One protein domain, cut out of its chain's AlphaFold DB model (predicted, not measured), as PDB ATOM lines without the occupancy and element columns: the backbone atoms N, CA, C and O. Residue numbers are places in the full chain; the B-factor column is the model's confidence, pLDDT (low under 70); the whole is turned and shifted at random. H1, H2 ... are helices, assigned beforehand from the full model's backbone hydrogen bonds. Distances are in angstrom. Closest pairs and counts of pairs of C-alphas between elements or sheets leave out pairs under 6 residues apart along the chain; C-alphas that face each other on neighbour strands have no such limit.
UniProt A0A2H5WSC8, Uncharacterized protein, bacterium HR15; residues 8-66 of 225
ATOM      1  N   GLN A   8     -85.475 -12.659 -10.103       91.62
ATOM      2  CA  GLN A   8     -84.092 -12.335  -9.749       91.62
ATOM      3  C   GLN A   8     -83.054 -13.317 -10.320       91.62
ATOM      4  O   GLN A   8     -81.880 -12.961 -10.367       91.62
ATOM      5  N   ASN A   9     -83.451 -14.526 -10.739       92.94
ATOM      6  CA  ASN A   9     -82.571 -15.467 -11.442       92.94
ATOM      7  C   ASN A   9     -83.001 -15.762 -12.887       92.94
ATOM      8  O   ASN A   9     -82.512 -16.726 -13.479       92.94
ATOM      9  N   ASP A  10     -83.852 -14.920 -13.479       92.69
ATOM     10  CA  ASP A  10     -84.134 -14.972 -14.911       92.69
ATOM     11  C   ASP A  10     -82.961 -14.357 -15.697       92.69
ATOM     12  O   ASP A  10     -82.680 -13.162 -15.624       92.69
ATOM     13  N   TYR A  11     -82.250 -15.195 -16.456       94.12
ATOM     14  CA  TYR A  11     -81.138 -14.770 -17.305       94.12
ATOM     15  C   TYR A  11     -81.628 -14.422 -18.715       94.12
ATOM     16  O   TYR A  11     -82.117 -15.290 -19.436       94.12
ATOM     17  N   PHE A  12     -81.446 -13.166 -19.127       93.25
ATOM     18  CA  PHE A  12     -81.919 -12.642 -20.419       93.25
ATOM     19  C   PHE A  12     -80.844 -11.859 -21.196       93.25
ATOM     20  O   PHE A  12     -81.164 -11.138 -22.135       93.25
ATOM     21  N   LEU A  13     -79.557 -12.004 -20.847       94.12
ATOM     22  CA  LEU A  13     -78.460 -11.308 -21.547       94.12
ATOM     23  C   LEU A  13     -78.109 -11.919 -22.915       94.12
ATOM     24  O   LEU A  13     -77.348 -11.320 -23.669       94.12
ATOM     25  N   GLY A  14     -78.646 -13.096 -23.235       93.38
ATOM     26  CA  GLY A  14     -78.558 -13.695 -24.564       93.38
ATOM     27  C   GLY A  14     -79.055 -15.145 -24.603       93.38
ATOM     28  O   GLY A  14     -79.322 -15.737 -23.551       93.38
ATOM     29  N   PRO A  15     -79.261 -15.705 -25.808       92.19
ATOM     30  CA  PRO A  15     -79.871 -17.016 -25.992       92.19
ATOM     31  C   PRO A  15     -78.840 -18.157 -25.963       92.19
ATOM     32  O   PRO A  15     -77.638 -17.963 -26.102       92.19
ATOM     33  N   LEU A  16     -79.332 -19.393 -25.845       92.25
ATOM     34  CA  LEU A  16     -78.514 -20.616 -25.946       92.25
ATOM     35  C   LEU A  16     -78.571 -21.283 -27.326       92.25
ATOM     36  O   LEU A  16     -77.915 -22.295 -27.566       92.25
ATOM     37  N   PHE A  17     -79.394 -20.756 -28.225       90.00
ATOM     38  CA  PHE A  17     -79.642 -21.304 -29.551       90.00
ATOM     39  C   PHE A  17     -79.509 -20.202 -30.599       90.00
ATOM     40  O   PHE A  17     -79.697 -19.032 -30.292       90.00
ATOM     41  N   GLU A  18     -79.195 -20.596 -31.836       91.44
ATOM     42  CA  GLU A  18     -79.005 -19.669 -32.974       91.44
ATOM     43  C   GLU A  18     -77.825 -18.703 -32.810       91.44
ATOM     44  O   GLU A  18     -77.713 -17.716 -33.526       91.44
ATOM     45  N   VAL A  19     -76.897 -19.069 -31.930       94.38
ATOM     46  CA  VAL A  19     -75.626 -18.395 -31.673       94.38
ATOM     47  C   VAL A  19     -74.468 -19.377 -31.832       94.38
ATOM     48  O   VAL A  19     -74.669 -20.588 -31.990       94.38
ATOM     49  N   SER A  20     -73.235 -18.873 -31.807       97.81
ATOM     50  CA  SER A  20     -72.051 -19.737 -31.832       97.81
ATOM     51  C   SER A  20     -71.975 -20.624 -30.579       97.81
ATOM     52  O   SER A  20     -72.491 -20.276 -29.519       97.81
ATOM     53  N   ALA A  21     -71.285 -21.767 -30.663       97.38
ATOM     54  CA  ALA A  21     -71.093 -22.641 -29.498       97.38
ATOM     55  C   ALA A  21     -70.362 -21.935 -28.339       97.38
ATOM     56  O   ALA A  21     -70.629 -22.214 -27.173       97.38
ATOM     57  N   GLN A  22     -69.458 -21.007 -28.665       98.06
ATOM     58  CA  GLN A  22     -68.741 -20.197 -27.685       98.06
ATOM     59  C   GLN A  22     -69.685 -19.236 -26.950       98.06
ATOM     60  O   GLN A  22     -69.642 -19.148 -25.728       98.06
ATOM     61  N   GLU A  23     -70.559 -18.555 -27.687       97.69
ATOM     62  CA  GLU A  23     -71.547 -17.622 -27.139       97.69
ATOM     63  C   GLU A  23     -72.618 -18.345 -26.312       97.69
ATOM     64  O   GLU A  23     -72.921 -17.934 -25.194       97.69
ATOM     65  N   ALA A  24     -73.105 -19.499 -26.780       96.12
ATOM     66  CA  ALA A  24     -74.003 -20.345 -25.995       96.12
ATOM     67  C   ALA A  24     -73.362 -20.783 -24.666       96.12
ATOM     68  O   ALA A  24     -74.017 -20.751 -23.627       96.12
ATOM     69  N   LEU A  25     -72.077 -21.165 -24.668       96.88
ATOM     70  CA  LEU A  25     -71.361 -21.522 -23.441       96.88
ATOM     71  C   LEU A  25     -71.226 -20.324 -22.489       96.88
ATOM     72  O   LEU A  25     -71.423 -20.485 -21.285       96.88
ATOM     73  N   GLN A  26     -70.941 -19.135 -23.020       97.75
ATOM     74  CA  GLN A  26     -70.872 -17.903 -22.235       97.75
ATOM     75  C   GLN A  26     -72.213 -17.598 -21.553       97.75
ATOM     76  O   GLN A  26     -72.247 -17.335 -20.353       97.75
ATOM     77  N   HIS A  27     -73.329 -17.681 -22.283       96.44
ATOM     78  CA  HIS A  27     -74.659 -17.457 -21.713       96.44
ATOM     79  C   HIS A  27     -75.068 -18.542 -20.716       96.44
ATOM     80  O   HIS A  27     -75.676 -18.245 -19.689       96.44
ATOM     81  N   TRP A  28     -74.682 -19.792 -20.970       95.25
ATOM     82  CA  TRP A  28     -74.896 -20.891 -20.037       95.25
ATOM     83  C   TRP A  28     -74.195 -20.642 -18.698       95.25
ATOM     84  O   TRP A  28     -74.797 -20.808 -17.636       95.25
ATOM     85  N   GLN A  29     -72.924 -20.238 -18.746       95.62
ATOM     86  CA  GLN A  29     -72.139 -19.898 -17.561       95.62
ATOM     87  C   GLN A  29     -72.724 -18.677 -16.850       95.62
ATOM     88  O   GLN A  29     -72.968 -18.744 -15.651       95.62
ATOM     89  N   GLY A  30     -73.067 -17.620 -17.589       96.06
ATOM     90  CA  GLY A  30     -73.676 -16.420 -17.015       96.06
ATOM     91  C   GLY A  30     -75.013 -16.683 -16.309       96.06
ATOM     92  O   GLY A  30     -75.267 -16.125 -15.246       96.06
ATOM     93  N   ALA A  31     -75.863 -17.567 -16.845       95.19
ATOM     94  CA  ALA A  31     -77.124 -17.945 -16.197       95.19
ATOM     95  C   ALA A  31     -76.900 -18.687 -14.870       95.19
ATOM     96  O   ALA A  31     -77.636 -18.501 -13.894       95.19
ATOM     97  N   ARG A  32     -75.856 -19.515 -14.821       94.38
ATOM     98  CA  ARG A  32     -75.429 -20.188 -13.600       94.38
ATOM     99  C   ARG A  32     -74.849 -19.201 -12.586       94.38
ATOM    100  O   ARG A  32     -75.275 -19.222 -11.437       94.38
ATOM    101  N   GLU A  33     -73.942 -18.327 -13.010       95.94
ATOM    102  CA  GLU A  33     -73.351 -17.282 -12.165       95.94
ATOM    103  C   GLU A  33     -74.430 -16.371 -11.568       95.94
ATOM    104  O   GLU A  33     -74.388 -16.064 -10.382       95.94
ATOM    105  N   LEU A  34     -75.464 -16.009 -12.337       96.44
ATOM    106  CA  LEU A  34     -76.611 -15.259 -11.818       96.44
ATOM    107  C   LEU A  34     -77.336 -16.014 -10.688       96.44
ATOM    108  O   LEU A  34     -77.709 -15.420  -9.676       96.44
ATOM    109  N   SER A  35     -77.504 -17.330 -10.834       95.38
ATOM    110  CA  SER A  35     -78.101 -18.171  -9.789       95.38
ATOM    111  C   SER A  35     -77.207 -18.269  -8.543       95.38
ATOM    112  O   SER A  35     -77.718 -18.272  -7.423       95.38
ATOM    113  N   GLU A  36     -75.884 -18.311  -8.721       95.50
ATOM    114  CA  GLU A  36     -74.896 -18.252  -7.633       95.50
ATOM    115  C   GLU A  36     -74.949 -16.901  -6.904       95.50
ATOM    116  O   GLU A  36     -75.017 -16.876  -5.674       95.50
ATOM    117  N   CYS A  37     -75.021 -15.788  -7.639       96.81
ATOM    118  CA  CYS A  37     -75.198 -14.444  -7.086       96.81
ATOM    119  C   CYS A  37     -76.473 -14.334  -6.244       96.81
ATOM    120  O   CYS A  37     -76.430 -13.794  -5.138       96.81
ATOM    121  N   LEU A  38     -77.599 -14.877  -6.727       96.38
ATOM    122  CA  LEU A  38     -78.847 -14.888  -5.963       96.38
ATOM    123  C   LEU A  38     -78.709 -15.698  -4.666       96.38
ATOM    124  O   LEU A  38     -79.148 -15.239  -3.613       96.38
ATOM    125  N   LEU A  39     -78.098 -16.885  -4.719       96.19
ATOM    126  CA  LEU A  39     -77.864 -17.691  -3.517       96.19
ATOM    127  C   LEU A  39     -76.970 -16.957  -2.516       96.19
ATOM    128  O   LEU A  39     -77.289 -16.931  -1.328       96.19
ATOM    129  N   TYR A  40     -75.879 -16.358  -2.988       97.06
ATOM    130  CA  TYR A  40     -74.973 -15.598  -2.138       97.06
ATOM    131  C   TYR A  40     -75.708 -14.439  -1.459       97.06
ATOM    132  O   TYR A  40     -75.681 -14.335  -0.235       97.06
ATOM    133  N   TRP A  41     -76.468 -13.649  -2.223       97.69
ATOM    134  CA  TRP A  41     -77.300 -12.576  -1.676       97.69
ATOM    135  C   TRP A  41     -78.304 -13.091  -0.633       97.69
ATOM    136  O   TRP A  41     -78.461 -12.492   0.433       97.69
ATOM    137  N   LEU A  42     -78.947 -14.239  -0.885       96.88
ATOM    138  CA  LEU A  42     -79.828 -14.879   0.093       96.88
ATOM    139  C   LEU A  42     -79.083 -15.243   1.381       96.88
ATOM    140  O   LEU A  42     -79.636 -15.095   2.468       96.88
ATOM    141  N   GLN A  43     -77.840 -15.702   1.294       97.62
ATOM    142  CA  GLN A  43     -77.046 -16.089   2.458       97.62
ATOM    143  C   GLN A  43     -76.564 -14.892   3.283       97.62
ATOM    144  O   GLN A  43     -76.453 -15.022   4.504       97.62
ATOM    145  N   THR A  44     -76.299 -13.748   2.651       98.00
ATOM    146  CA  THR A  44     -75.573 -12.632   3.279       98.00
ATOM    147  C   THR A  44     -76.417 -11.389   3.538       98.00
ATOM    148  O   THR A  44     -76.229 -10.737   4.562       98.00
ATOM    149  N   GLU A  45     -77.350 -11.056   2.646       97.81
ATOM    150  CA  GLU A  45     -77.960  -9.720   2.583       97.81
ATOM    151  C   GLU A  45     -79.489  -9.732   2.610       97.81
ATOM    152  O   GLU A  45     -80.100  -8.729   2.980       97.81
ATOM    153  N   ALA A  46     -80.129 -10.852   2.261       96.81
ATOM    154  CA  ALA A  46     -81.585 -10.919   2.199       96.81
ATOM    155  C   ALA A  46     -82.242 -10.562   3.546       96.81
ATOM    156  O   ALA A  46     -81.876 -11.134   4.578       96.81
ATOM    157  N   PRO A  47     -83.231  -9.651   3.565       97.19
ATOM    158  CA  PRO A  47     -83.875  -9.235   4.801       97.19
ATOM    159  C   PRO A  47     -84.637 -10.399   5.438       97.19
ATOM    160  O   PRO A  47     -85.281 -11.208   4.760       97.19
ATOM    161  N   ARG A  48     -84.580 -10.463   6.766       96.56
ATOM    162  CA  ARG A  48     -85.292 -11.457   7.564       96.56
ATOM    163  C   ARG A  48     -86.473 -10.837   8.317       96.56
ATOM    164  O   ARG A  48     -86.389  -9.679   8.727       96.56
ATOM    165  N   PRO A  49     -87.556 -11.599   8.572       95.75
ATOM    166  CA  PRO A  49     -88.706 -11.109   9.340       95.75
ATOM    167  C   PRO A  49     -88.375 -10.664  10.772       95.75
ATOM    168  O   PRO A  49     -89.114  -9.873  11.349       95.75
ATOM    169  N   ASP A  50     -87.275 -11.161  11.343       96.38
ATOM    170  CA  ASP A  50     -86.778 -10.795  12.676       96.38
ATOM    171  C   ASP A  50     -85.982  -9.474  12.695       96.38
ATOM    172  O   ASP A  50     -85.452  -9.092  13.736       96.38
ATOM    173  N   GLY A  51     -85.881  -8.777  11.556       96.62
ATOM    174  CA  GLY A  51     -85.094  -7.552  11.401       96.62
ATOM    175  C   GLY A  51     -83.605  -7.788  11.125       96.62
ATOM    176  O   GLY A  51     -82.854  -6.821  11.010       96.62
ATOM    177  N   GLY A  52     -83.163  -9.046  11.015       97.12
ATOM    178  CA  GLY A  52     -81.807  -9.401  10.601       97.12
ATOM    179  C   GLY A  52     -81.616  -9.450   9.081       97.12
ATOM    180  O   GLY A  52     -82.531  -9.179   8.302       97.12
ATOM    181  N   VAL A  53     -80.415  -9.853   8.662       97.88
ATOM    182  CA  VAL A  53     -80.049 -10.060   7.251       97.88
ATOM    183  C   VAL A  53     -79.376 -11.415   7.046       97.88
ATOM    184  O   VAL A  53     -78.724 -11.937   7.957       97.88
ATOM    185  N   GLY A  54     -79.556 -11.974   5.852       97.88
ATOM    186  CA  GLY A  54     -78.926 -13.198   5.385       97.88
ATOM    187  C   GLY A  54     -79.489 -14.480   6.003       97.88
ATOM    188  O   GLY A  54     -79.875 -14.543   7.173       97.88
ATOM    189  N   TYR A  55     -79.487 -15.546   5.213       97.19
ATOM    190  CA  TYR A  55     -79.834 -16.903   5.615       97.19
ATOM    191  C   TYR A  55     -78.612 -17.824   5.432       97.19
ATOM    192  O   TYR A  55     -78.580 -18.627   4.498       97.19
ATOM    193  N   PRO A  56     -77.594 -17.760   6.316       95.62
ATOM    194  CA  PRO A  56     -76.322 -18.477   6.133       95.62
ATOM    195  C   PRO A  56     -76.466 -20.008   6.138       95.62
ATOM    196  O   PRO A  56     -75.568 -20.718   5.700       95.62
ATOM    197  N   GLY A  57     -77.596 -20.527   6.629       95.12
ATOM    198  CA  GLY A  57     -77.926 -21.952   6.589       95.12
ATOM    199  C   GLY A  57     -78.490 -22.444   5.252       95.12
ATOM    200  O   GLY A  57     -78.802 -23.627   5.147       95.12
ATOM    201  N   LEU A  58     -78.669 -21.576   4.249       95.75
ATOM    202  CA  LEU A  58     -79.011 -22.009   2.894       95.75
ATOM    203  C   LEU A  58     -77.778 -22.596   2.211       95.75
ATOM    204  O   LEU A  58     -76.691 -22.036   2.289       95.75
ATOM    205  N   TYR A  59     -77.951 -23.710   1.514       94.12
ATOM    206  CA  TYR A  59     -76.913 -24.346   0.709       94.12
ATOM    207  C   TYR A  59     -77.568 -25.174  -0.398       94.12
ATOM    208  O   TYR A  59     -78.735 -25.569  -0.297       94.12
ATOM    209  N   LEU A  60     -76.814 -25.429  -1.463       94.62
ATOM    210  CA  LEU A  60     -77.265 -26.251  -2.583       94.62
ATOM    211  C   LEU A  60     -77.288 -27.736  -2.196       94.62
ATOM    212  O   LEU A  60     -76.526 -28.179  -1.340       94.62
ATOM    213  N   ARG A  61     -78.175 -28.515  -2.825       93.75
ATOM    214  CA  ARG A  61     -78.432 -29.927  -2.484       93.75
ATOM    215  C   ARG A  61     -78.003 -30.878  -3.610       93.75
ATOM    216  O   ARG A  61     -78.878 -31.430  -4.282       93.75
ATOM    217  N   PRO A  62     -76.686 -31.095  -3.819       94.19
ATOM    218  CA  PRO A  62     -76.175 -31.994  -4.862       94.19
ATOM    219  C   PRO A  62     -76.676 -33.434  -4.707       94.19
ATOM    220  O   PRO A  62     -76.902 -34.139  -5.689       94.19
ATOM    221  N   ASP A  63     -76.926 -33.848  -3.465       92.75
ATOM    222  CA  ASP A  63     -77.496 -35.144  -3.106       92.75
ATOM    223  C   ASP A  63     -78.937 -35.342  -3.606       92.75
ATOM    224  O   ASP A  63     -79.378 -36.481  -3.734       92.75
ATOM    225  N   ILE A  64     -79.658 -34.258  -3.919       90.88
ATOM    226  CA  ILE A  64     -81.017 -34.324  -4.469       90.88
ATOM    227  C   ILE A  64     -81.048 -33.994  -5.962       90.88
ATOM    228  O   ILE A  64     -81.731 -34.673  -6.729       90.88
ATOM    229  N   THR A  65     -80.321 -32.969  -6.407       89.62
ATOM    230  CA  THR A  65     -80.329 -32.563  -7.824       89.62
ATOM    231  C   THR A  65     -79.609 -33.563  -8.727       89.62
ATOM    232  O   THR A  65     -79.847 -33.584  -9.939       89.62
ATOM    233  N   GLY A  66     -78.741 -34.411  -8.162       90.12
ATOM    234  CA  GLY A  66     -77.910 -35.339  -8.925       90.12
ATOM    235  C   GLY A  66     -76.870 -34.622  -9.787       90.12
ATOM    236  O   GLY A  66     -76.459 -35.154 -10.817       90.12
TER     237      GLY A  66
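What this domain is: This is residues 8 to 66 of the 225 residues of an uncharacterized protein of bacterium HR15 (UniProt A0A2H5WSC8). One long helix, H1, makes most of the length; the stretch before it, residues 8 to 16, runs alongside it. Beyond its end the backbone loops and folds back, and residues 61 to 66, with the short H2, stick out to one side. You have 59 printed residues with two named helices, H1 then H2, and no named strand; the class is all helix, with 28 residues, under half, in named elements. The whole is only just loose, close to extended: radius of gyration of the C-alphas 15.1 A, spans 47 by 27 by 12 A.

Where its parts are: Start at C-alpha 8, (-84.092, -12.335, -9.749). H1, residues 21 to 44, begins at (-71.093, -22.641, -29.498) and runs 34.6 A. H2, residues 62 to 65, ends at (-80.329, -32.563, -7.824).

How they stand to each other: H1 and H2 are apart. In H1 every O i to N i+4 pair is within hydrogen-bond range; H2 is too short for such a pair, and its one O i to N i+3 pair is not within range.

The domain as a whole: The C-alphas farthest apart, of Ser 20 and Asp 50, are 47.7 A apart. The H1 to H2 link is long, 17 residues. The printed part has no cut, and no printed residue is under 70 in pLDDT.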